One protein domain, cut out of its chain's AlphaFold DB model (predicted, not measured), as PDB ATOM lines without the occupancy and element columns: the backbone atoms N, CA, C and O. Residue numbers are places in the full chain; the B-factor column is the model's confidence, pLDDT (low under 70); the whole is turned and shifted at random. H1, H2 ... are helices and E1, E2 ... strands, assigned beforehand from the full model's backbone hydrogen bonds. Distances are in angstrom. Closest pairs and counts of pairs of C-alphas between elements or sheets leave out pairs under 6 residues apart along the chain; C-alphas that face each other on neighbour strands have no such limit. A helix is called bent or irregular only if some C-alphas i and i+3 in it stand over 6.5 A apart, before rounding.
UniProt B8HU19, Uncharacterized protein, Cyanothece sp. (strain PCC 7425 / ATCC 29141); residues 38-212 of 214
ATOM      1  N   PRO A  38     -58.216  33.090  18.532       77.62
ATOM      2  CA  PRO A  38     -57.487  32.007  17.868       77.62
ATOM      3  C   PRO A  38     -55.967  32.186  17.935       77.62
ATOM      4  O   PRO A  38     -55.245  31.202  18.038       77.62
ATOM      5  N   VAL A  39     -55.476  33.430  17.920       76.69
ATOM      6  CA  VAL A  39     -54.039  33.719  18.023       76.69
ATOM      7  C   VAL A  39     -53.526  33.406  19.426       76.69
ATOM      8  O   VAL A  39     -52.469  32.803  19.564       76.69
ATOM      9  N   ILE A  40     -54.282  33.782  20.462       76.81
ATOM     10  CA  ILE A  40     -53.924  33.492  21.858       76.81
ATOM     11  C   ILE A  40     -53.949  31.981  22.112       76.81
ATOM     12  O   ILE A  40     -53.040  31.461  22.750       76.81
ATOM     13  N   ASN A  41     -54.949  31.272  21.583       82.75
ATOM     14  CA  ASN A  41     -55.050  29.820  21.726       82.75
ATOM     15  C   ASN A  41     -53.883  29.100  21.042       82.75
ATOM     16  O   ASN A  41     -53.245  28.275  21.680       82.75
ATOM     17  N   ALA A  42     -53.555  29.467  19.798       85.88
ATOM     18  CA  ALA A  42     -52.417  28.886  19.088       85.88
ATOM     19  C   ALA A  42     -51.092  29.132  19.830       85.88
ATOM     20  O   ALA A  42     -50.274  28.227  19.948       85.88
ATOM     21  N   LEU A  43     -50.899  30.334  20.384       86.81
ATOM     22  CA  LEU A  43     -49.696  30.667  21.146       86.81
ATOM     23  C   LEU A  43     -49.629  29.907  22.481       86.81
ATOM     24  O   LEU A  43     -48.562  29.452  22.880       86.81
ATOM     25  N   ASN A  44     -50.766  29.731  23.159       88.56
ATOM     26  CA  ASN A  44     -50.855  28.897  24.357       88.56
ATOM     27  C   ASN A  44     -50.535  27.428  24.047       88.56
ATOM     28  O   ASN A  44     -49.831  26.798  24.829       88.56
ATOM     29  N   GLU A  45     -51.034  26.886  22.934       90.56
ATOM     30  CA  GLU A  45     -50.740  25.515  22.492       90.56
ATOM     31  C   GLU A  45     -49.254  25.336  22.162       90.56
ATOM     32  O   GLU A  45     -48.637  24.379  22.625       90.56
ATOM     33  N   GLU A  46     -48.662  26.287  21.434       92.06
ATOM     34  CA  GLU A  46     -47.231  26.309  21.115       92.06
ATOM     35  C   GLU A  46     -46.372  26.303  22.387       92.06
ATOM     36  O   GLU A  46     -45.501  25.447  22.546       92.06
ATOM     37  N   ILE A  47     -46.652  27.210  23.330       94.56
ATOM     38  CA  ILE A  47     -45.909  27.309  24.593       94.56
ATOM     39  C   ILE A  47     -46.121  26.063  25.455       94.56
ATOM     40  O   ILE A  47     -45.169  25.562  26.051       94.56
ATOM     41  N   SER A  48     -47.350  25.550  25.528       94.56
ATOM     42  CA  SER A  48     -47.653  24.342  26.300       94.56
ATOM     43  C   SER A  48     -46.881  23.139  25.752       94.56
ATOM     44  O   SER A  48     -46.242  22.426  26.522       94.56
ATOM     45  N   SER A  49     -46.835  22.981  24.424       95.19
ATOM     46  CA  SER A  49     -46.037  21.941  23.767       95.19
ATOM     47  C   SER A  49     -44.535  22.113  24.010       95.19
ATOM     48  O   SER A  49     -43.836  21.136  24.270       95.19
ATOM     49  N   TYR A  50     -44.031  23.347  23.967       95.88
ATOM     50  CA  TYR A  50     -42.632  23.648  24.269       95.88
ATOM     51  C   TYR A  50     -42.265  23.287  25.719       95.88
ATOM     52  O   TYR A  50     -41.269  22.604  25.961       95.88
ATOM     53  N   ILE A  51     -43.105  23.665  26.689       96.88
ATOM     54  CA  ILE A  51     -42.916  23.313  28.103       96.88
ATOM     55  C   ILE A  51     -42.980  21.800  28.301       96.88
ATOM     56  O   ILE A  51     -42.163  21.253  29.036       96.88
ATOM     57  N   GLU A  52     -43.919  21.111  27.652       96.19
ATOM     58  CA  GLU A  52     -44.007  19.653  27.705       96.19
ATOM     59  C   GLU A  52     -42.708  18.993  27.236       96.19
ATOM     60  O   GLU A  52     -42.186  18.107  27.915       96.19
ATOM     61  N   GLN A  53     -42.159  19.448  26.108       95.50
ATOM     62  CA  GLN A  53     -40.897  18.935  25.580       95.50
ATOM     63  C   GLN A  53     -39.749  19.150  26.568       95.50
ATOM     64  O   GLN A  53     -39.012  18.205  26.845       95.50
ATOM     65  N   ILE A  54     -39.635  20.344  27.159       95.69
ATOM     66  CA  ILE A  54     -38.617  20.640  28.177       95.69
ATOM     67  C   ILE A  54     -38.785  19.751  29.410       95.69
ATOM     68  O   ILE A  54     -37.815  19.146  29.860       95.69
ATOM     69  N   VAL A  55     -39.998  19.651  29.960       95.88
ATOM     70  CA  VAL A  55     -40.257  18.852  31.167       95.88
ATOM     71  C   VAL A  55     -39.918  17.389  30.907       95.88
ATOM     72  O   VAL A  55     -39.223  16.778  31.715       95.88
ATOM     73  N   ARG A  56     -40.332  16.826  29.766       95.31
ATOM     74  CA  ARG A  56     -39.990  15.445  29.393       95.31
ATOM     75  C   ARG A  56     -38.485  15.256  29.222       95.31
ATOM     76  O   ARG A  56     -37.951  14.264  29.702       95.31
ATOM     77  N   LYS A  57     -37.811  16.209  28.576       94.44
ATOM     78  CA  LYS A  57     -36.363  16.188  28.341       94.44
ATOM     79  C   LYS A  57     -35.583  16.194  29.661       94.44
ATOM     80  O   LYS A  57     -34.734  15.338  29.865       94.44
ATOM     81  N   ILE A  58     -35.934  17.090  30.587       93.88
ATOM     82  CA  ILE A  58     -35.321  17.152  31.922       93.88
ATOM     83  C   ILE A  58     -35.609  15.877  32.704       93.88
ATOM     84  O   ILE A  58     -34.700  15.299  33.277       93.88
ATOM     85  N   THR A  59     -36.868  15.443  32.765       95.25
ATOM     86  CA  THR A  59     -37.290  14.372  33.684       95.25
ATOM     87  C   THR A  59     -36.945  12.966  33.200       95.25
ATOM     88  O   THR A  59     -36.984  12.045  34.011       95.25
ATOM     89  N   ALA A  60     -36.582  12.782  31.924       93.44
ATOM     90  CA  ALA A  60     -36.144  11.490  31.394       93.44
ATOM     91  C   ALA A  60     -34.895  10.962  32.119       93.44
ATOM     92  O   ALA A  60     -34.893   9.822  32.575       93.44
ATOM     93  N   ASP A  61     -33.884  11.819  32.281       91.81
ATOM     94  CA  ASP A  61     -32.615  11.489  32.949       91.81
ATOM     95  C   ASP A  61     -32.366  12.351  34.198       91.81
ATOM     96  O   ASP A  61     -31.282  12.334  34.779       91.81
ATOM     97  N   TRP A  62     -33.371  13.135  34.600       92.25
ATOM     98  CA  TRP A  62     -33.260  14.194  35.604       92.25
ATOM     99  C   TRP A  62     -32.131  15.196  35.327       92.25
ATOM    100  O   TRP A  62     -31.621  15.799  36.253       92.25
ATOM    101  N   ASP A  63     -31.755  15.436  34.071       92.44
ATOM    102  CA  ASP A  63     -30.616  16.290  33.727       92.44
ATOM    103  C   ASP A  63     -31.024  17.754  33.490       92.44
ATOM    104  O   ASP A  63     -31.390  18.167  32.384       92.44
ATOM    105  N   LEU A  64     -30.910  18.578  34.539       90.88
ATOM    106  CA  LEU A  64     -31.151  20.021  34.438       90.88
ATOM    107  C   LEU A  64     -30.125  20.750  33.558       90.88
ATOM    108  O   LEU A  64     -30.408  21.868  33.130       90.88
ATOM    109  N   GLN A  65     -28.970  20.159  33.220       89.50
ATOM    110  CA  GLN A  65     -28.015  20.808  32.312       89.50
ATOM    111  C   GLN A  65     -28.605  20.988  30.913       89.50
ATOM    112  O   GLN A  65     -28.244  21.933  30.210       89.50
ATOM    113  N   GLN A  66     -29.568  20.153  30.522       88.38
ATOM    114  CA  GLN A  66     -30.245  20.263  29.232       88.38
ATOM    115  C   GLN A  66     -31.068  21.551  29.090       88.38
ATOM    116  O   GLN A  66     -31.356  21.955  27.963       88.38
ATOM    117  N   LEU A  67     -31.384  22.232  30.202       90.94
ATOM    118  CA  LEU A  67     -31.993  23.565  30.191       90.94
ATOM    119  C   LEU A  67     -31.054  24.647  29.677       90.94
ATOM    120  O   LEU A  67     -31.539  25.660  29.193       90.94
ATOM    121  N   THR A  68     -29.733  24.469  29.765       91.12
ATOM    122  CA  THR A  68     -28.770  25.513  29.367       91.12
ATOM    123  C   THR A  68     -28.884  25.889  27.889       91.12
ATOM    124  O   THR A  68     -28.654  27.041  27.538       91.12
ATOM    125  N   GLN A  69     -29.293  24.944  27.038       91.19
ATOM    126  CA  GLN A  69     -29.528  25.160  25.606       91.19
ATOM    127  C   GLN A  69     -30.791  25.982  25.334       91.19
ATOM    128  O   GLN A  69     -30.856  26.705  24.347       91.19
ATOM    129  N   GLU A  70     -31.773  25.868  26.223       94.44
ATOM    130  CA  GLU A  70     -33.074  26.530  26.125       94.44
ATOM    131  C   GLU A  70     -33.131  27.794  26.998       94.44
ATOM    132  O   GLU A  70     -34.146  28.484  27.037       94.44
ATOM    133  N   ALA A  71     -32.072  28.090  27.755       95.31
ATOM    134  CA  ALA A  71     -32.021  29.177  28.716       95.31
ATOM    135  C   ALA A  71     -31.680  30.511  28.046       95.31
ATOM    136  O   ALA A  71     -30.911  30.598  27.089       95.31
ATOM    137  N   THR A  72     -32.199  31.598  28.609       95.00
ATOM    138  CA  THR A  72     -31.680  32.935  28.305       95.00
ATOM    139  C   THR A  72     -30.200  33.032  28.697       95.00
ATOM    140  O   THR A  72     -29.792  32.363  29.649       95.00
ATOM    141  N   PRO A  73     -29.395  33.906  28.060       92.25
ATOM    142  CA  PRO A  73     -27.991  34.088  28.439       92.25
ATOM    143  C   PRO A  73     -27.810  34.384  29.934       92.25
ATOM    144  O   PRO A  73     -26.982  33.760  30.590       92.25
ATOM    145  N   LYS A  74     -28.665  35.254  30.494       91.88
ATOM    146  CA  LYS A  74     -28.659  35.595  31.925       91.88
ATOM    147  C   LYS A  74     -28.910  34.370  32.808       91.88
ATOM    148  O   LYS A  74     -28.226  34.197  33.808       91.88
ATOM    149  N   LEU A  75     -29.879  33.520  32.458       93.56
ATOM    150  CA  LEU A  75     -30.107  32.276  33.194       93.56
ATOM    151  C   LEU A  75     -28.923  31.316  33.020       93.56
ATOM    152  O   LEU A  75     -28.461  30.757  34.007       93.56
ATOM    153  N   GLY A  76     -28.394  31.172  31.804       92.38
ATOM    154  CA  GLY A  76     -27.237  30.326  31.511       92.38
ATOM    155  C   GLY A  76     -26.010  30.652  32.368       92.38
ATOM    156  O   GLY A  76     -25.342  29.738  32.839       92.38
ATOM    157  N   GLU A  77     -25.760  31.933  32.655       91.06
ATOM    158  CA  GLU A  77     -24.685  32.374  33.560       91.06
ATOM    159  C   GLU A  77     -24.904  31.958  35.026       91.06
ATOM    160  O   GLU A  77     -23.942  31.752  35.767       91.06
ATOM    161  N   LEU A  78     -26.164  31.821  35.454       89.25
ATOM    162  CA  LEU A  78     -26.533  31.418  36.816       89.25
ATOM    163  C   LEU A  78     -26.549  29.893  36.999       89.25
ATOM    164  O   LEU A  78     -26.450  29.404  38.124       89.25
ATOM    165  N   LEU A  79     -26.673  29.135  35.909       89.25
ATOM    166  CA  LEU A  79     -26.741  27.678  35.923       89.25
ATOM    167  C   LEU A  79     -25.343  27.062  36.110       89.25
ATOM    168  O   LEU A  79     -24.685  26.646  35.157       89.25
ATOM    169  N   GLN A  80     -24.883  26.962  37.361       89.00
ATOM    170  CA  GLN A  80     -23.636  26.259  37.679       89.00
ATOM    171  C   GLN A  80     -23.815  24.731  37.559       89.00
ATOM    172  O   GLN A  80     -24.667  24.166  38.255       89.00
ATOM    173  N   PRO A  81     -22.991  24.022  36.754       87.94
ATOM    174  CA  PRO A  81     -23.134  22.580  36.522       87.94
ATOM    175  C   PRO A  81     -23.174  21.725  37.791       87.94
ATOM    176  O   PRO A  81     -23.938  20.765  37.864       87.94
ATOM    177  N   THR A  82     -22.380  22.096  38.797       87.19
ATOM    178  CA  THR A  82     -22.253  21.380  40.076       87.19
ATOM    179  C   THR A  82     -23.490  21.510  40.961       87.19
ATOM    180  O   THR A  82     -23.873  20.553  41.630       87.19
ATOM    181  N   GLN A  83     -24.137  22.679  40.969       86.88
ATOM    182  CA  GLN A  83     -25.380  22.886  41.712       86.88
ATOM    183  C   GLN A  83     -26.525  22.134  41.033       86.88
ATOM    184  O   GLN A  83     -27.282  21.429  41.695       86.88
ATOM    185  N   MET A  84     -26.599  22.212  39.701       89.12
ATOM    186  CA  MET A  84     -27.621  21.512  38.924       89.12
ATOM    187  C   MET A  84     -27.562  19.996  39.104       89.12
ATOM    188  O   MET A  84     -28.615  19.388  39.269       89.12
ATOM    189  N   SER A  85     -26.372  19.383  39.115       90.75
ATOM    190  CA  SER A  85     -26.245  17.931  39.294       90.75
ATOM    191  C   SER A  85     -26.724  17.465  40.670       90.75
ATOM    192  O   SER A  85     -27.411  16.454  40.761       90.75
ATOM    193  N   ALA A  86     -26.422  18.221  41.733       90.94
ATOM    194  CA  ALA A  86     -26.883  17.888  43.080       90.94
ATOM    195  C   ALA A  86     -28.418  17.959  43.187       90.94
ATOM    196  O   ALA A  86     -29.048  17.054  43.732       90.94
ATOM    197  N   TYR A  87     -29.031  18.998  42.613       89.69
ATOM    198  CA  TYR A  87     -30.491  19.129  42.584       89.69
ATOM    199  C   TYR A  87     -31.172  18.069  41.719       89.69
ATOM    200  O   TYR A  87     -32.220  17.548  42.092       89.69
ATOM    201  N   SER A  88     -30.568  17.749  40.579       92.94
ATOM    202  CA  SER A  88     -31.005  16.696  39.662       92.94
ATOM    203  C   SER A  88     -31.064  15.343  40.369       92.94
ATOM    204  O   SER A  88     -32.097  14.676  40.360       92.94
ATOM    205  N   GLU A  89     -29.986  14.983  41.070       93.88
ATOM    206  CA  GLU A  89     -29.911  13.751  41.853       93.88
ATOM    207  C   GLU A  89     -30.953  13.732  42.979       93.88
ATOM    208  O   GLU A  89     -31.654  12.734  43.154       93.88
ATOM    209  N   GLN A  90     -31.113  14.846  43.700       92.94
ATOM    210  CA  GLN A  90     -32.127  14.966  44.745       92.94
ATOM    211  C   GLN A  90     -33.546  14.761  44.189       92.94
ATOM    212  O   GLN A  90     -34.311  13.967  44.739       92.94
ATOM    213  N   CYS A  91     -33.896  15.420  43.080       93.50
ATOM    214  CA  CYS A  91     -35.209  15.269  42.452       93.50
ATOM    215  C   CYS A  91     -35.436  13.833  41.962       93.50
ATOM    216  O   CYS A  91     -36.502  13.267  42.202       93.50
ATOM    217  N   ALA A  92     -34.424  13.205  41.353       94.81
ATOM    218  CA  ALA A  92     -34.496  11.813  40.917       94.81
ATOM    219  C   ALA A  92     -34.778  10.853  42.084       94.81
ATOM    220  O   ALA A  92     -35.595   9.935  41.968       94.81
ATOM    221  N   GLN A  93     -34.134  11.076  43.233       94.75
ATOM    222  CA  GLN A  93     -34.345  10.273  44.435       94.75
ATOM    223  C   GLN A  93     -35.742  10.489  45.036       94.75
ATOM    224  O   GLN A  93     -36.415   9.502  45.362       94.75
ATOM    225  N   GLU A  94     -36.181  11.747  45.153       94.44
ATOM    226  CA  GLU A  94     -37.447  12.143  45.784       94.44
ATOM    227  C   GLU A  94     -38.681  11.797  44.942       94.44
ATOM    228  O   GLU A  94     -39.683  11.359  45.505       94.44
ATOM    229  N   LEU A  95     -38.623  11.959  43.618       96.06
ATOM    230  CA  LEU A  95     -39.780  11.822  42.726       96.06
ATOM    231  C   LEU A  95     -39.817  10.491  41.965       96.06
ATOM    232  O   LEU A  95     -40.896   9.927  41.798       96.06
ATOM    233  N   GLY A  96     -38.666   9.953  41.550       95.56
ATOM    234  CA  GLY A  96     -38.606   8.788  40.658       95.56
ATOM    235  C   GLY A  96     -38.928   9.137  39.200       95.56
ATOM    236  O   GLY A  96     -38.634  10.244  38.741       95.56
ATOM    237  N   GLN A  97     -39.493   8.183  38.454       96.19
ATOM    238  CA  GLN A  97     -39.831   8.384  37.037       96.19
ATOM    239  C   GLN A  97     -41.125   9.188  36.851       96.19
ATOM    240  O   GLN A  97     -42.034   9.140  37.682       96.19
ATOM    241  N   LEU A  98     -41.213   9.917  35.734       97.12
ATOM    242  CA  LEU A  98     -42.422  10.625  35.314       97.12
ATOM    243  C   LEU A  98     -43.510   9.615  34.912       97.12
ATOM    244  O   LEU A  98     -43.321   8.836  33.979       97.12
ATOM    245  N   THR A  99     -44.667   9.660  35.572       97.38
ATOM    246  CA  THR A  99     -45.817   8.781  35.286       97.38
ATOM    247  C   THR A  99     -46.942   9.512  34.558       97.38
ATOM    248  O   THR A  99     -47.676   8.897  33.783       97.38
ATOM    249  N   GLY A 100     -47.056  10.829  34.751       96.06
ATOM    250  CA  GLY A 100     -48.091  11.649  34.136       96.06
ATOM    251  C   GLY A 100     -47.635  13.084  33.909       96.06
ATOM    252  O   GLY A 100     -47.020  13.702  34.773       96.06
ATOM    253  N   TYR A 101     -47.967  13.633  32.741       95.56
ATOM    254  CA  TYR A 101     -47.732  15.040  32.422       95.56
ATOM    255  C   TYR A 101     -49.054  15.809  32.443       95.56
ATOM    256  O   TYR A 101     -49.989  15.465  31.716       95.56
ATOM    257  N   GLY A 102     -49.133  16.858  33.260       91.94
ATOM    258  CA  GLY A 102     -50.263  17.777  33.263       91.94
ATOM    259  C   GLY A 102     -50.046  18.942  32.304       91.94
ATOM    260  O   GLY A 102     -48.979  19.558  32.265       91.94
ATOM    261  N   VAL A 103     -51.103  19.278  31.565       91.50
ATOM    262  CA  VAL A 103     -51.120  20.388  30.602       91.50
ATOM    263  C   VAL A 103     -50.664  21.685  31.269       91.50
ATOM    264  O   VAL A 103     -51.240  22.102  32.279       91.50
ATOM    265  N   ALA A 104     -49.666  22.345  30.678       94.75
ATOM    266  CA  ALA A 104     -49.207  23.643  31.150       94.75
ATOM    267  C   ALA A 104     -50.294  24.707  30.941       94.75
ATOM    268  O   ALA A 104     -50.863  24.828  29.852       94.75
ATOM    269  N   LYS A 105     -50.570  25.495  31.981       92.94
ATOM    270  CA  LYS A 105     -51.544  26.594  31.969       92.94
ATOM    271  C   LYS A 105     -50.855  27.883  32.374       92.94
ATOM    272  O   LYS A 105     -50.046  27.883  33.297       92.94
ATOM    273  N   GLY A 106     -51.193  28.982  31.717       91.50
ATOM    274  CA  GLY A 106     -50.468  30.221  31.931       91.50
ATOM    275  C   GLY A 106     -51.093  31.438  31.287       91.50
ATOM    276  O   GLY A 106     -52.220  31.409  30.787       91.50
ATOM    277  N   SER A 107     -50.330  32.521  31.328       87.62
ATOM    278  CA  SER A 107     -50.669  33.786  30.697       87.62
ATOM    279  C   SER A 107     -49.507  34.284  29.849       87.62
ATOM    280  O   SER A 107     -48.339  34.022  30.140       87.62
ATOM    281  N   ILE A 108     -49.844  35.015  28.791       87.56
ATOM    282  CA  ILE A 108     -48.881  35.607  27.871       87.56
ATOM    283  C   ILE A 108     -49.023  37.119  27.969       87.56
ATOM    284  O   ILE A 108     -50.113  37.674  27.827       87.56
ATOM    285  N   GLN A 109     -47.904  37.783  28.205       83.88
ATOM    286  CA  GLN A 109     -47.775  39.221  28.339       83.88
ATOM    287  C   GLN A 109     -46.921  39.759  27.187       83.88
ATOM    288  O   GLN A 109     -45.914  39.169  26.802       83.88
ATOM    289  N   GLY A 110     -47.301  40.910  26.636       73.25
ATOM    290  CA  GLY A 110     -46.501  41.603  25.626       73.25
ATOM    291  C   GLY A 110     -47.340  42.345  24.592       73.25
ATOM    292  O   GLY A 110     -48.511  42.042  24.355       73.25
ATOM    293  N   LEU A 111     -46.718  43.335  23.952       63.50
ATOM    294  CA  LEU A 111     -47.366  44.183  22.951       63.50
ATOM    295  C   LEU A 111     -47.961  43.410  21.755       63.50
ATOM    296  O   LEU A 111     -49.046  43.786  21.301       63.50
ATOM    297  N   PRO A 112     -47.320  42.340  21.232       58.94
ATOM    298  CA  PRO A 112     -47.867  41.590  20.104       58.94
ATOM    299  C   PRO A 112     -49.164  40.835  20.435       58.94
ATOM    300  O   PRO A 112     -50.008  40.687  19.550       58.94
ATOM    301  N   ALA A 113     -49.361  40.413  21.689       57.12
ATOM    302  CA  ALA A 113     -50.609  39.793  22.148       57.12
ATOM    303  C   ALA A 113     -51.776  40.801  22.179       57.12
ATOM    304  O   ALA A 113     -52.941  40.435  22.046       57.12
ATOM    305  N   LEU A 114     -51.455  42.097  22.267       61.50
ATOM    306  CA  LEU A 114     -52.403  43.210  22.313       61.50
ATOM    307  C   LEU A 114     -52.391  44.047  21.024       61.50
ATOM    308  O   LEU A 114     -52.706  45.236  21.056       61.50
ATOM    309  N   LYS A 115     -52.068  43.451  19.862       64.12
ATOM    310  CA  LYS A 115     -52.076  44.144  18.551       64.12
ATOM    311  C   LYS A 115     -53.371  44.922  18.282       64.12
ATOM    312  O   LYS A 115     -53.330  45.972  17.648       64.12
ATOM    313  N   PHE A 116     -54.506  44.456  18.802       62.78
ATOM    314  CA  PHE A 116     -55.794  45.147  18.679       62.78
ATOM    315  C   PHE A 116     -55.869  46.462  19.479       62.78
ATOM    316  O   PHE A 116     -56.567  47.384  19.066       62.78
ATOM    317  N   LEU A 117     -55.113  46.591  20.575       63.94
ATOM    318  CA  LEU A 117     -54.990  47.825  21.361       63.94
ATOM    319  C   LEU A 117     -53.890  48.751  20.843       63.94
ATOM    320  O   LEU A 117     -53.750  49.861  21.344       63.94
ATOM    321  N   GLN A 118     -53.113  48.345  19.839       67.06
ATOM    322  CA  GLN A 118     -51.995  49.137  19.328       67.06
ATOM    323  C   GLN A 118     -52.383  50.571  18.899       67.06
ATOM    324  O   GLN A 118     -51.619  51.486  19.210       67.06
ATOM    325  N   PRO A 119     -53.534  50.831  18.238       66.75
ATOM    326  CA  PRO A 119     -53.959  52.197  17.914       66.75
ATOM    327  C   PRO A 119     -54.219  53.043  19.165       66.75
ATOM    328  O   PRO A 119     -53.844  54.210  19.195       66.75
ATOM    329  N   LEU A 120     -54.802  52.438  20.204       65.69
ATOM    330  CA  LEU A 120     -55.059  53.092  21.484       65.69
ATOM    331  C   LEU A 120     -53.742  53.344  22.232       65.69
ATOM    332  O   LEU A 120     -53.483  54.452  22.680       65.69
ATOM    333  N   MET A 121     -52.857  52.347  22.292       64.88
ATOM    334  CA  MET A 121     -51.555  52.470  22.951       64.88
ATOM    335  C   MET A 121     -50.661  53.518  22.288       64.88
ATOM    336  O   MET A 121     -49.944  54.212  22.995       64.88
ATOM    337  N   LYS A 122     -50.732  53.713  20.965       68.00
ATOM    338  CA  LYS A 122     -50.005  54.800  20.279       68.00
ATOM    339  C   LYS A 122     -50.386  56.201  20.773       68.00
ATOM    340  O   LYS A 122     -49.579  57.111  20.617       68.00
ATOM    341  N   LEU A 123     -51.579  56.379  21.345       71.88
ATOM    342  CA  LEU A 123     -52.016  57.662  21.908       71.88
ATOM    343  C   LEU A 123     -51.425  57.924  23.299       71.88
ATOM    344  O   LEU A 123     -51.278  59.080  23.681       71.88
ATOM    345  N   PHE A 124     -51.078  56.871  24.045       71.19
ATOM    346  CA  PHE A 124     -50.693  56.975  25.458       71.19
ATOM    347  C   PHE A 124     -49.243  56.561  25.748       71.19
ATOM    348  O   PHE A 124     -48.664  57.010  26.734       71.19
ATOM    349  N   ALA A 125     -48.632  55.727  24.907       70.25
ATOM    350  CA  ALA A 125     -47.282  55.214  25.106       70.25
ATOM    351  C   ALA A 125     -46.236  56.057  24.363       70.25
ATOM    352  O   ALA A 125     -46.440  56.510  23.234       70.25
ATOM    353  N   LYS A 126     -45.063  56.233  24.983       74.88
ATOM    354  CA  LYS A 126     -43.929  56.910  24.343       74.88
ATOM    355  C   LYS A 126     -43.421  56.054  23.181       74.88
ATOM    356  O   LYS A 126     -43.256  54.843  23.314       74.88
ATOM    357  N   LYS A 127     -43.090  56.695  22.055       72.31
ATOM    358  CA  LYS A 127     -42.595  56.020  20.840       72.31
ATOM    359  C   LYS A 127     -41.419  55.067  21.110       72.31
ATOM    360  O   LYS A 127     -41.384  53.980  20.548       72.31
ATOM    361  N   ALA A 128     -40.492  55.458  21.988       67.38
ATOM    362  CA  ALA A 128     -39.332  54.640  22.345       67.38
ATOM    363  C   ALA A 128     -39.718  53.319  23.036       67.38
ATOM    364  O   ALA A 128     -39.109  52.291  22.766       67.38
ATOM    365  N   ASP A 129     -40.750  53.337  23.879       69.12
ATOM    366  CA  ASP A 129     -41.180  52.156  24.632       69.12
ATOM    367  C   ASP A 129     -41.965  51.193  23.714       69.12
ATOM    368  O   ASP A 129     -41.858  49.975  23.833       69.12
ATOM    369  N   LEU A 130     -42.678  51.732  22.717       68.44
ATOM    370  CA  LEU A 130     -43.311  50.974  21.625       68.44
ATOM    371  C   LEU A 130     -42.295  50.283  20.703       68.44
ATOM    372  O   LEU A 130     -42.536  49.163  20.261       68.44
ATOM    373  N   GLU A 131     -41.180  50.945  20.387       71.06
ATOM    374  CA  GLU A 131     -40.099  50.336  19.600       71.06
ATOM    375  C   GLU A 131     -39.403  49.224  20.392       71.06
ATOM    376  O   GLU A 131     -39.232  48.126  19.863       71.06
ATOM    377  N   ALA A 132     -39.098  49.467  21.671       71.56
ATOM    378  CA  ALA A 132     -38.462  48.485  22.547       71.56
ATOM    379  C   ALA A 132     -39.336  47.245  22.813       71.56
ATOM    380  O   ALA A 132     -38.815  46.159  23.010       71.56
ATOM    381  N   SER A 133     -40.663  47.359  22.780       70.69
ATOM    382  CA  SER A 133     -41.579  46.243  23.078       70.69
ATOM    383  C   SER A 133     -42.096  45.494  21.846       70.69
ATOM    384  O   SER A 133     -42.848  44.529  21.983       70.69
ATOM    385  N   LYS A 134     -41.706  45.909  20.631       69.88
ATOM    386  CA  LYS A 134     -42.336  45.472  19.371       69.88
ATOM    387  C   LYS A 134     -42.309  43.953  19.142       69.88
ATOM    388  O   LYS A 134     -43.223  43.446  18.497       69.88
ATOM    389  N   ASN A 135     -41.322  43.253  19.701       74.38
ATOM    390  CA  ASN A 135     -41.130  41.806  19.550       74.38
ATOM    391  C   ASN A 135     -40.922  41.069  20.884       74.38
ATOM    392  O   ASN A 135     -40.588  39.893  20.871       74.38
ATOM    393  N   LEU A 136     -41.101  41.744  22.024       84.31
ATOM    394  CA  LEU A 136     -40.972  41.102  23.331       84.31
ATOM    395  C   LEU A 136     -42.294  40.427  23.698       84.31
ATOM    396  O   LEU A 136     -43.326  41.094  23.843       84.31
ATOM    397  N   LEU A 137     -42.246  39.108  23.863       89.19
ATOM    398  CA  LEU A 137     -43.284  38.347  24.552       89.19
ATOM    399  C   LEU A 137     -42.683  37.717  25.798       89.19
ATOM    400  O   LEU A 137     -41.561  37.214  25.777       89.19
ATOM    401  N   MET A 138     -43.462  37.733  26.867       92.88
ATOM    402  CA  MET A 138     -43.174  37.033  28.102       92.88
ATOM    403  C   MET A 138     -44.340  36.103  28.389       92.88
ATOM    404  O   MET A 138     -45.494  36.485  28.219       92.88
ATOM    405  N   ALA A 139     -44.053  34.890  28.821       94.38
ATOM    406  CA  ALA A 139     -45.069  33.917  29.165       94.38
ATOM    407  C   ALA A 139     -44.786  33.357  30.553       94.38
ATOM    408  O   ALA A 139     -43.646  33.033  30.869       94.38
ATOM    409  N   GLU A 140     -45.824  33.250  31.373       96.19
ATOM    410  CA  GLU A 140     -45.754  32.657  32.707       96.19
ATOM    411  C   GLU A 140     -46.691  31.465  32.753       96.19
ATOM    412  O   GLU A 140     -47.902  31.622  32.577       96.19
ATOM    413  N   PHE A 141     -46.126  30.279  32.939       96.75
ATOM    414  CA  PHE A 141     -46.846  29.019  32.841       96.75
ATOM    415  C   PHE A 141     -46.516  28.112  34.010       96.75
ATOM    416  O   PHE A 141     -45.393  28.080  34.503       96.75
ATOM    417  N   VAL A 142     -47.512  27.336  34.411       97.44
ATOM    418  CA  VAL A 142     -47.408  26.329  35.453       97.44
ATOM    419  C   VAL A 142     -47.847  24.993  34.870       97.44
ATOM    420  O   VAL A 142     -48.917  24.896  34.267       97.44
ATOM    421  N   SER A 143     -47.029  23.962  35.048       97.25
ATOM    422  CA  SER A 143     -47.367  22.571  34.738       97.25
ATOM    423  C   SER A 143     -47.217  21.735  36.002       97.25
ATOM    424  O   SER A 143     -46.213  21.837  36.702       97.25
ATOM    425  N   ALA A 144     -48.220  20.918  36.308       97.38
ATOM    426  CA  ALA A 144     -48.149  19.931  37.377       97.38
ATOM    427  C   ALA A 144     -47.917  18.560  36.747       97.38
ATOM    428  O   ALA A 144     -48.617  18.195  35.807       97.38
ATOM    429  N   SER A 145     -46.939  17.813  37.240       97.75
ATOM    430  CA  SER A 145     -46.615  16.476  36.747       97.75
ATOM    431  C   SER A 145     -46.610  15.465  37.885       97.75
ATOM    432  O   SER A 145     -46.253  15.781  39.023       97.75
ATOM    433  N   GLU A 146     -47.024  14.250  37.556       97.69
ATOM    434  CA  GLU A 146     -47.089  13.107  38.458       97.69
ATOM    435  C   GLU A 146     -45.861  12.223  38.256       97.69
ATOM    436  O   GLU A 146     -45.438  11.960  37.126       97.69
ATOM    437  N   PHE A 147     -45.300  11.762  39.367       97.69
ATOM    438  CA  PHE A 147     -44.146  10.878  39.411       97.69
ATOM    439  C   PHE A 147     -44.442   9.682  40.312       97.69
ATOM    440  O   PHE A 147     -45.387   9.691  41.103       97.69
ATOM    441  N   GLU A 148     -43.610   8.648  40.231       97.38
ATOM    442  CA  GLU A 148     -43.767   7.413  41.011       97.38
ATOM    443  C   GLU A 148     -43.904   7.649  42.524       97.38
ATOM    444  O   GLU A 148     -44.635   6.925  43.201       97.38
ATOM    445  N   LYS A 149     -43.197   8.647  43.066       96.88
ATOM    446  CA  LYS A 149     -43.099   8.902  44.512       96.88
ATOM    447  C   LYS A 149     -43.746  10.216  44.961       96.88
ATOM    448  O   LYS A 149     -43.718  10.530  46.151       96.88
ATOM    449  N   GLY A 150     -44.326  10.994  44.048       96.75
ATOM    450  CA  GLY A 150     -44.886  12.301  44.385       96.75
ATOM    451  C   GLY A 150     -45.341  13.117  43.181       96.75
ATOM    452  O   GLY A 150     -45.569  12.596  42.095       96.75
ATOM    453  N   MET A 151     -45.482  14.421  43.390       97.44
ATOM    454  CA  MET A 151     -45.858  15.386  42.358       97.44
ATOM    455  C   MET A 151     -44.829  16.510  42.300       97.44
ATOM    456  O   MET A 151     -44.272  16.900  43.330       97.44
ATOM    457  N   ALA A 152     -44.620  17.070  41.113       97.75
ATOM    458  CA  ALA A 152     -43.843  18.292  40.951       97.75
ATOM    459  C   ALA A 152     -44.630  19.341  40.169       97.75
ATOM    460  O   ALA A 152     -45.239  19.044  39.139       97.75
ATOM    461  N   GLN A 153     -44.600  20.577  40.655       97.94
ATOM    462  CA  GLN A 153     -45.106  21.743  39.946       97.94
ATOM    463  C   GLN A 153     -43.928  22.516  39.358       97.94
ATOM    464  O   GLN A 153     -43.054  22.969  40.093       97.94
ATOM    465  N   PHE A 154     -43.931  22.683  38.043       97.38
ATOM    466  CA  PHE A 154     -42.950  23.450  37.292       97.38
ATOM    467  C   PHE A 154     -43.546  24.808  36.920       97.38
ATOM    468  O   PHE A 154     -44.526  24.873  36.178       97.38
ATOM    469  N   GLU A 155     -42.954  25.890  37.415       97.75
ATOM    470  CA  GLU A 155     -43.288  27.260  37.037       97.75
ATOM    471  C   GLU A 155     -42.225  27.812  36.092       97.75
ATOM    472  O   GLU A 155     -41.078  28.027  36.486       97.75
ATOM    473  N   PHE A 156     -42.616  28.082  34.855       97.69
ATOM    474  CA  PHE A 156     -41.760  28.658  33.833       97.69
ATOM    475  C   PHE A 156     -42.081  30.135  33.645       97.69
ATOM    476  O   PHE A 156     -43.244  30.515  33.494       97.69
ATOM    477  N   GLN A 157     -41.036  30.954  33.560       97.56
ATOM    478  CA  GLN A 157     -41.106  32.234  32.868       97.56
ATOM    479  C   GLN A 157     -40.307  32.112  31.576       97.56
ATOM    480  O   GLN A 157     -39.108  31.833  31.610       97.56
ATOM    481  N   LEU A 158     -40.971  32.307  30.444       96.94
ATOM    482  CA  LEU A 158     -40.377  32.220  29.117       96.94
ATOM    483  C   LEU A 158     -40.324  33.596  28.465       96.94
ATOM    484  O   LEU A 158     -41.231  34.409  28.645       96.94
ATOM    485  N   LEU A 159     -39.295  33.825  27.657       94.94
ATOM    486  CA  LEU A 159     -39.136  35.020  26.839       94.94
ATOM    487  C   LEU A 159     -39.050  34.634  25.373       94.94
ATOM    488  O   LEU A 159     -38.255  33.775  25.009       94.94
ATOM    489  N   ASN A 160     -39.820  35.312  24.529       91.94
ATOM    490  CA  ASN A 160     -39.623  35.260  23.089       91.94
ATOM    491  C   ASN A 160     -38.866  36.513  22.649       91.94
ATOM    492  O   ASN A 160     -39.353  37.635  22.827       91.94
ATOM    493  N   ARG A 161     -37.668  36.314  22.090       83.81
ATOM    494  CA  ARG A 161     -36.815  37.381  21.537       83.81
ATOM    495  C   ARG A 161     -36.772  37.359  19.999       83.81
ATOM    496  O   ARG A 161     -35.865  37.924  19.402       83.81
ATOM    497  N   GLY A 162     -37.760  36.739  19.350       80.00
ATOM    498  CA  GLY A 162     -37.922  36.685  17.891       80.00
ATOM    499  C   GLY A 162     -37.399  35.409  17.228       80.00
ATOM    500  O   GLY A 162     -37.906  35.041  16.174       80.00
ATOM    501  N   GLU A 163     -36.440  34.718  17.848       82.44
ATOM    502  CA  GLU A 163     -35.851  33.471  17.323       82.44
ATOM    503  C   GLU A 163     -36.494  32.203  17.903       82.44
ATOM    504  O   GLU A 163     -36.283  31.107  17.394       82.44
ATOM    505  N   GLY A 164     -37.304  32.350  18.950       89.62
ATOM    506  CA  GLY A 164     -37.910  31.239  19.673       89.62
ATOM    507  C   GLY A 164     -38.188  31.602  21.126       89.62
ATOM    508  O   GLY A 164     -37.936  32.732  21.562       89.62
ATOM    509  N   TRP A 165     -38.734  30.639  21.862       94.88
ATOM    510  CA  TRP A 165     -38.928  30.736  23.303       94.88
ATOM    511  C   TRP A 165     -37.649  30.342  24.029       94.88
ATOM    512  O   TRP A 165     -37.030  29.349  23.685       94.88
ATOM    513  N   LEU A 166     -37.283  31.110  25.050       96.06
ATOM    514  CA  LEU A 166     -36.170  30.815  25.944       96.06
ATOM    515  C   LEU A 166     -36.659  30.830  27.391       96.06
ATOM    516  O   LEU A 166     -37.486  31.661  27.767       96.06
ATOM    517  N   VAL A 167     -36.128  29.939  28.218       97.06
ATOM    518  CA  VAL A 167     -36.390  29.869  29.654       97.06
ATOM    519  C   VAL A 167     -35.634  30.994  30.357       97.06
ATOM    520  O   VAL A 167     -34.405  31.065  30.326       97.06
ATOM    521  N   ASN A 168     -36.367  31.896  31.001       96.69
ATOM    522  CA  ASN A 168     -35.802  32.977  31.806       96.69
ATOM    523  C   ASN A 168     -35.716  32.612  33.287       96.69
ATOM    524  O   ASN A 168     -34.721  32.912  33.940       96.69
ATOM    525  N   SER A 169     -36.733  31.922  33.798       97.12
ATOM    526  CA  SER A 169     -36.699  31.339  35.136       97.12
ATOM    527  C   SER A 169     -37.481  30.033  35.185       97.12
ATOM    528  O   SER A 169     -38.501  29.901  34.503       97.12
ATOM    529  N   LEU A 170     -37.049  29.119  36.046       96.75
ATOM    530  CA  LEU A 170     -37.735  27.868  36.350       96.75
ATOM    531  C   LEU A 170     -37.830  27.693  37.864       96.75
ATOM    532  O   LEU A 170     -36.811  27.718  38.545       96.75
ATOM    533  N   SER A 171     -39.029  27.465  38.391       96.38
ATOM    534  CA  SER A 171     -39.219  26.992  39.762       96.38
ATOM    535  C   SER A 171     -39.817  25.591  39.762       96.38
ATOM    536  O   SER A 171     -40.757  25.328  39.018       96.38
ATOM    537  N   ILE A 172     -39.274  24.689  40.573       96.19
ATOM    538  CA  ILE A 172     -39.762  23.322  40.742       96.19
ATOM    539  C   ILE A 172     -40.172  23.161  42.201       96.19
ATOM    540  O   ILE A 172     -39.333  23.220  43.096       96.19
ATOM    541  N   THR A 173     -41.464  22.963  42.436       97.12
ATOM    542  CA  THR A 173     -42.011  22.654  43.760       97.12
ATOM    543  C   THR A 173     -42.323  21.171  43.836       97.12
ATOM    544  O   THR A 173     -43.231  20.688  43.164       97.12
ATOM    545  N   VAL A 174     -41.575  20.454  44.665       96.25
ATOM    546  CA  VAL A 174     -41.698  19.014  44.877       96.25
ATOM    547  C   VAL A 174     -42.580  18.747  46.091       96.25
ATOM    548  O   VAL A 174     -42.345  19.275  47.178       96.25
ATOM    549  N   THR A 175     -43.599  17.911  45.901       96.25
ATOM    550  CA  THR A 175     -44.525  17.474  46.949       96.25
ATOM    551  C   THR A 175     -44.514  15.952  47.026       96.25
ATOM    552  O   THR A 175     -45.000  15.274  46.119       96.25
ATOM    553  N   THR A 176     -43.975  15.402  48.116       94.00
ATOM    554  CA  THR A 176     -43.975  13.957  48.389       94.00
ATOM    555  C   THR A 176     -44.872  13.637  49.589       94.00
ATOM    556  O   THR A 176     -45.008  14.471  50.486       94.00
ATOM    557  N   PRO A 177     -45.477  12.434  49.666       90.69
ATOM    558  CA  PRO A 177     -46.367  12.063  50.773       90.69
ATOM    559  C   PRO A 177     -45.706  12.095  52.158       90.69
ATOM    560  O   PRO A 177     -46.388  12.204  53.173       90.69
ATOM    561  N   THR A 178     -44.380  11.954  52.205       88.69
ATOM    562  CA  THR A 178     -43.594  11.869  53.440       88.69
ATOM    563  C   THR A 178     -43.031  13.214  53.898       88.69
ATOM    564  O   THR A 178     -42.572  13.311  55.035       88.69
ATOM    565  N   ALA A 179     -43.032  14.242  53.044       87.81
ATOM    566  CA  ALA A 179     -42.493  15.553  53.382       87.81
ATOM    567  C   ALA A 179     -43.541  16.416  54.102       87.81
ATOM    568  O   ALA A 179     -44.678  16.549  53.657       87.81
ATOM    569  N   SER A 180     -43.147  17.040  55.214       86.19
ATOM    570  CA  SER A 180     -43.998  17.985  55.951       86.19
ATOM    571  C   SER A 180     -44.068  19.371  55.300       86.19
ATOM    572  O   SER A 180     -44.978  20.140  55.607       86.19
ATOM    573  N   GLN A 181     -43.121  19.697  54.414       90.19
ATOM    574  CA  GLN A 181     -43.066  20.945  53.653       90.19
ATOM    575  C   GLN A 181     -42.623  20.674  52.206       90.19
ATOM    576  O   GLN A 181     -41.802  19.778  51.995       90.19
ATOM    577  N   PRO A 182     -43.132  21.435  51.218       91.31
ATOM    578  CA  PRO A 182     -42.683  21.314  49.838       91.31
ATOM    579  C   PRO A 182     -41.222  21.742  49.706       91.31
ATOM    580  O   PRO A 182     -40.811  22.753  50.281       91.31
ATOM    581  N   ASN A 183     -40.455  21.004  48.911       92.06
ATOM    582  CA  ASN A 183     -39.102  21.395  48.538       92.06
ATOM    583  C   ASN A 183     -39.176  22.270  47.279       92.06
ATOM    584  O   ASN A 183     -39.751  21.851  46.274       92.06
ATOM    585  N   VAL A 184     -38.655  23.498  47.344       93.56
ATOM    586  CA  VAL A 184     -38.742  24.473  46.248       93.56
ATOM    587  C   VAL A 184     -37.347  24.772  45.723       93.56
ATOM    588  O   VAL A 184     -36.528  25.379  46.410       93.56
ATOM    589  N   LEU A 185     -37.108  24.407  44.469       91.75
ATOM    590  CA  LEU A 185     -35.939  24.819  43.707       91.75
ATOM    591  C   LEU A 185     -36.317  26.001  42.819       91.75
ATOM    592  O   LEU A 185     -37.320  25.942  42.119       91.75
ATOM    593  N   SER A 186     -35.520  27.067  42.817       93.38
ATOM    594  CA  SER A 186     -35.701  28.189  41.890       93.38
ATOM    595  C   SER A 186     -34.405  28.471  41.142       93.38
ATOM    596  O   SER A 186     -33.360  28.673  41.756       93.38
ATOM    597  N   LEU A 187     -34.487  28.475  39.816       92.25
ATOM    598  CA  LEU A 187     -33.409  28.765  38.882       92.25
ATOM    599  C   LEU A 187     -33.733  30.080  38.167       92.25
ATOM    600  O   LEU A 187     -34.732  30.179  37.449       92.25
ATOM    601  N   GLY A 188     -32.877  31.082  38.363       90.88
ATOM    602  CA  GLY A 188     -33.064  32.427  37.820       90.88
ATOM    603  C   GLY A 188     -34.026  33.302  38.622       90.88
ATOM    604  O   GLY A 188     -34.625  32.886  39.613       90.88
ATOM    605  N   GLU A 189     -34.168  34.545  38.171       92.69
ATOM    606  CA  GLU A 189     -35.038  35.551  38.780       92.69
ATOM    607  C   GLU A 189     -36.196  35.872  37.837       92.69
ATOM    608  O   GLU A 189     -35.982  36.202  36.663       92.69
ATOM    609  N   LYS A 190     -37.431  35.829  38.357       92.94
ATOM    610  CA  LYS A 190     -38.598  36.310  37.610       92.94
ATOM    611  C   LYS A 190     -38.381  37.785  37.274       92.94
ATOM    612  O   LYS A 190     -38.129  38.606  38.150       92.94
ATOM    613  N   THR A 191     -38.461  38.102  35.992       93.12
ATOM    614  CA  THR A 191     -38.271  39.450  35.453       93.12
ATOM    615  C   THR A 191     -39.628  40.023  35.059       93.12
ATOM    616  O   THR A 191     -40.508  39.277  34.637       93.12
ATOM    617  N   THR A 192     -39.843  41.330  35.197       91.94
ATOM    618  CA  THR A 192     -41.102  41.946  34.757       91.94
ATOM    619  C   THR A 192     -41.018  42.413  33.306       91.94
ATOM    620  O   THR A 192     -39.943  42.687  32.772       91.94
ATOM    621  N   MET A 193     -42.172  42.596  32.656       86.88
ATOM    622  CA  MET A 193     -42.218  43.212  31.325       86.88
ATOM    623  C   MET A 193     -41.590  44.619  31.319       86.88
ATOM    624  O   MET A 193     -40.999  45.022  30.321       86.88
ATOM    625  N   ALA A 194     -41.696  45.363  32.424       86.69
ATOM    626  CA  ALA A 194     -41.087  46.685  32.540       86.69
ATOM    627  C   ALA A 194     -39.553  46.605  32.505       86.69
ATOM    628  O   ALA A 194     -38.931  47.355  31.751       86.69
ATOM    629  N   ASP A 195     -38.968  45.652  33.236       90.62
ATOM    630  CA  ASP A 195     -37.518  45.434  33.263       90.62
ATOM    631  C   ASP A 195     -36.991  45.065  31.869       90.62
ATOM    632  O   ASP A 195     -35.995  45.622  31.412       90.62
ATOM    633  N   LEU A 196     -37.707  44.195  31.145       89.06
ATOM    634  CA  LEU A 196     -37.342  43.784  29.784       89.06
ATOM    635  C   LEU A 196     -37.411  44.937  28.782       89.06
ATOM    636  O   LEU A 196     -36.557  45.063  27.902       89.06
ATOM    637  N   VAL A 197     -38.435  45.788  28.894       86.88
ATOM    638  CA  VAL A 197     -38.561  46.981  28.048       86.88
ATOM    639  C   VAL A 197     -37.424  47.957  28.340       86.88
ATOM    640  O   VAL A 197     -36.872  48.543  27.406       86.88
ATOM    641  N   GLU A 198     -37.043  48.125  29.607       88.81
ATOM    642  CA  GLU A 198     -35.905  48.962  29.982       88.81
ATOM    643  C   GLU A 198     -34.572  48.390  29.469       88.81
ATOM    644  O   GLU A 198     -33.775  49.138  28.898       88.81
ATOM    645  N   GLU A 199     -34.347  47.081  29.615       89.56
ATOM    646  CA  GLU A 199     -33.177  46.371  29.083       89.56
ATOM    647  C   GLU A 199     -33.068  46.582  27.570       89.56
ATOM    648  O   GLU A 199     -32.055  47.081  27.079       89.56
ATOM    649  N   ASN A 200     -34.145  46.316  26.827       87.25
ATOM    650  CA  ASN A 200     -34.123  46.451  25.374       87.25
ATOM    651  C   ASN A 200     -33.946  47.909  24.923       87.25
ATOM    652  O   ASN A 200     -33.274  48.199  23.935       87.25
ATOM    653  N   LYS A 201     -34.489  48.870  25.677       87.69
ATOM    654  CA  LYS A 201     -34.264  50.297  25.425       87.69
ATOM    655  C   LYS A 201     -32.797  50.690  25.595       87.69
ATOM    656  O   LYS A 201     -32.309  51.513  24.819       87.69
ATOM    657  N   LYS A 202     -32.092  50.127  26.584       90.00
ATOM    658  CA  LYS A 202     -30.644  50.335  26.759       90.00
ATOM    659  C   LYS A 202     -29.882  49.791  25.550       90.00
ATOM    660  O   LYS A 202     -29.093  50.538  24.975       90.00
ATOM    661  N   THR A 203     -30.197  48.576  25.102       87.69
ATOM    662  CA  THR A 203     -29.586  47.958  23.912       87.69
ATOM    663  C   THR A 203     -29.807  48.795  22.651       87.69
ATOM    664  O   THR A 203     -28.845  49.189  21.996       87.69
ATOM    665  N   LEU A 204     -31.051  49.199  22.371       87.00
ATOM    666  CA  LEU A 204     -31.386  50.038  21.212       87.00
ATOM    667  C   LEU A 204     -30.687  51.404  21.233       87.00
ATOM    668  O   LEU A 204     -30.361  51.963  20.186       87.00
ATOM    669  N   ASN A 205     -30.487  51.991  22.416       88.75
ATOM    670  CA  ASN A 205     -29.761  53.253  22.536       88.75
ATOM    671  C   ASN A 205     -28.267  53.077  22.246       88.75
ATOM    672  O   ASN A 205     -27.695  53.940  21.583       88.75
ATOM    673  N   LEU A 206     -27.658  51.978  22.702       90.00
ATOM    674  CA  LEU A 206     -26.262  51.655  22.401       90.00
ATOM    675  C   LEU A 206     -26.061  51.459  20.894       90.00
ATOM    676  O   LEU A 206     -25.186  52.096  20.315       90.00
ATOM    677  N   GLU A 207     -26.927  50.690  20.232       88.69
ATOM    678  CA  GLU A 207     -26.889  50.507  18.772       88.69
ATOM    679  C   GLU A 207     -26.974  51.843  18.018       88.69
ATOM    680  O   GLU A 207     -26.189  52.111  17.109       88.69
ATOM    681  N   LYS A 208     -27.883  52.736  18.435       88.88
ATOM    682  CA  LYS A 208     -28.023  54.078  17.845       88.88
ATOM    683  C   LYS A 208     -26.794  54.964  18.061       88.88
ATOM    684  O   LYS A 208     -26.600  55.893  17.277       88.88
ATOM    685  N   MET A 209     -26.017  54.747  19.124       91.31
ATOM    686  CA  MET A 209     -24.763  55.472  19.355       91.31
ATOM    687  C   MET A 209     -23.660  54.970  18.425       91.31
ATOM    688  O   MET A 209     -22.981  55.797  17.823       91.31
ATOM    689  N   PHE A 210     -23.531  53.652  18.252       91.44
ATOM    690  CA  PHE A 210     -22.544  53.071  17.338       91.44
ATOM    691  C   PHE A 210     -22.811  53.460  15.880       91.44
ATOM    692  O   PHE A 210     -21.901  53.912  15.200       91.44
ATOM    693  N   LEU A 211     -24.070  53.433  15.433       89.31
ATOM    694  CA  LEU A 211     -24.442  53.807  14.060       89.31
ATOM    695  C   LEU A 211     -24.260  55.297  13.715       89.31
ATOM    696  O   LEU A 211     -24.418  55.673  12.560       89.31
ATOM    697  N   LYS A 212     -24.011  56.167  14.700       84.44
ATOM    698  CA  LYS A 212     -23.743  57.602  14.477       84.44
ATOM    699  C   LYS A 212     -22.256  57.947  14.498       84.44
ATOM    700  O   LYS A 212     -21.919  59.105  14.260       84.44
TER     701      LYS A 212
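AT A GLANCE: This is residues 38 to 212 of the 214 residues of an uncharacterized protein of Cyanothece sp. (strain PCC 7425 / ATCC 29141) (UniProt B8HU19). A twisted sheet, mostly the long antiparallel strands E3, E4 and E5, curls round the long helix H1, with E1 and E2 along one side of E3 and E6 beside E5. H2 packs on H1 and H4, while H5, H6 and H7 gather beyond one end of the sheet, and residues 206 to 212 stick out there. The printed part has 175 residues with seven named helices and six named strands, in the order H1 H2 H3 H4 E1 E2 H5 H6 E3 E4 E5 E6 H7, of mixed class. The sheet is branched and antiparallel. The whole is elongated, 58 by 37 by 27 A, and only just compact, close to loose, with a radius of gyration of the C-alphas of 18.4 A.

IN THESE COORDINATES: H1, residues 38 to 61, begins at C-alpha 38 (-57.487, 32.007, 17.868) and is 35.6 A long. H2 is residues 64 to 69, H3 73 to 78, and H4 81 to 95, 20.8 A. E1, residues 98 to 101, and E2, 105 to 109, precede H5, 111 to 124, and H6, 127 to 132. H5 is irregular: C-alphas 113 and 116 are 8.2 A apart. E3, residues 137 to 147, is 31.2 A long; E4, 150 to 160, 31.8 A; E5, 165 to 175, 27.7 A, and bends by 68 degrees at residue 168. E6 is residues 183 to 187. H7, residues 193 to 210, is 26.1 A long and ends at C-alpha 210 (-22.544, 53.071, 17.338).

HOW THE PARTS SIT: E3 to E6 form a meander, each strand the antiparallel neighbour of the one before, in three hairpins; N 143 and O 154 are 2.9 A apart, N 155 and O 171 2.8 A, N 172 and O 185 2.8 A. On the other side of E3 from E4 lie E2, with N 107 and O 140 at 2.9 A, and E1, with N 146 and O 100 at 2.8 A. H1 is on the sheet; its residues 54 to 58 alone touch H2, closest at the C-alphas of Ile 58 and Leu 64, 5.7 A. H2 touches H4 at a steep tilt of 50 degrees, closest at the C-alphas of Leu 64 and Met 84, 5.9 A. H3 and H4 are on the same face, at heights over the sheet of 6.7 A and 9.7 A. H5 only just is on the sheet, with 5 pairs of C-alphas within 10 A, and only grazes it, as does H7. H6 is not on it, but touches residues 197 to 204 of H7, about perpendicular at 82 degrees, closest at the C-alphas of Ala 132 and Lys 201, 5.4 A. Every O i to N i+4 pair is within hydrogen-bond range in H4, H6 and H7; H1 has 19 of 20, H3 1 of 2, H2 0 of 2 with 2 of 3 for i+3, and H5 4 of 10 with 8 of 11.

THE WHOLE: The two C-alphas farthest apart, those of Thr 178 and Lys 212, are 63.3 A apart. The printed part has no cut and no long link. Mean pLDDT of the printed part is 88.4; residues 111 to 122, 128 to 130 and 134 are under 70.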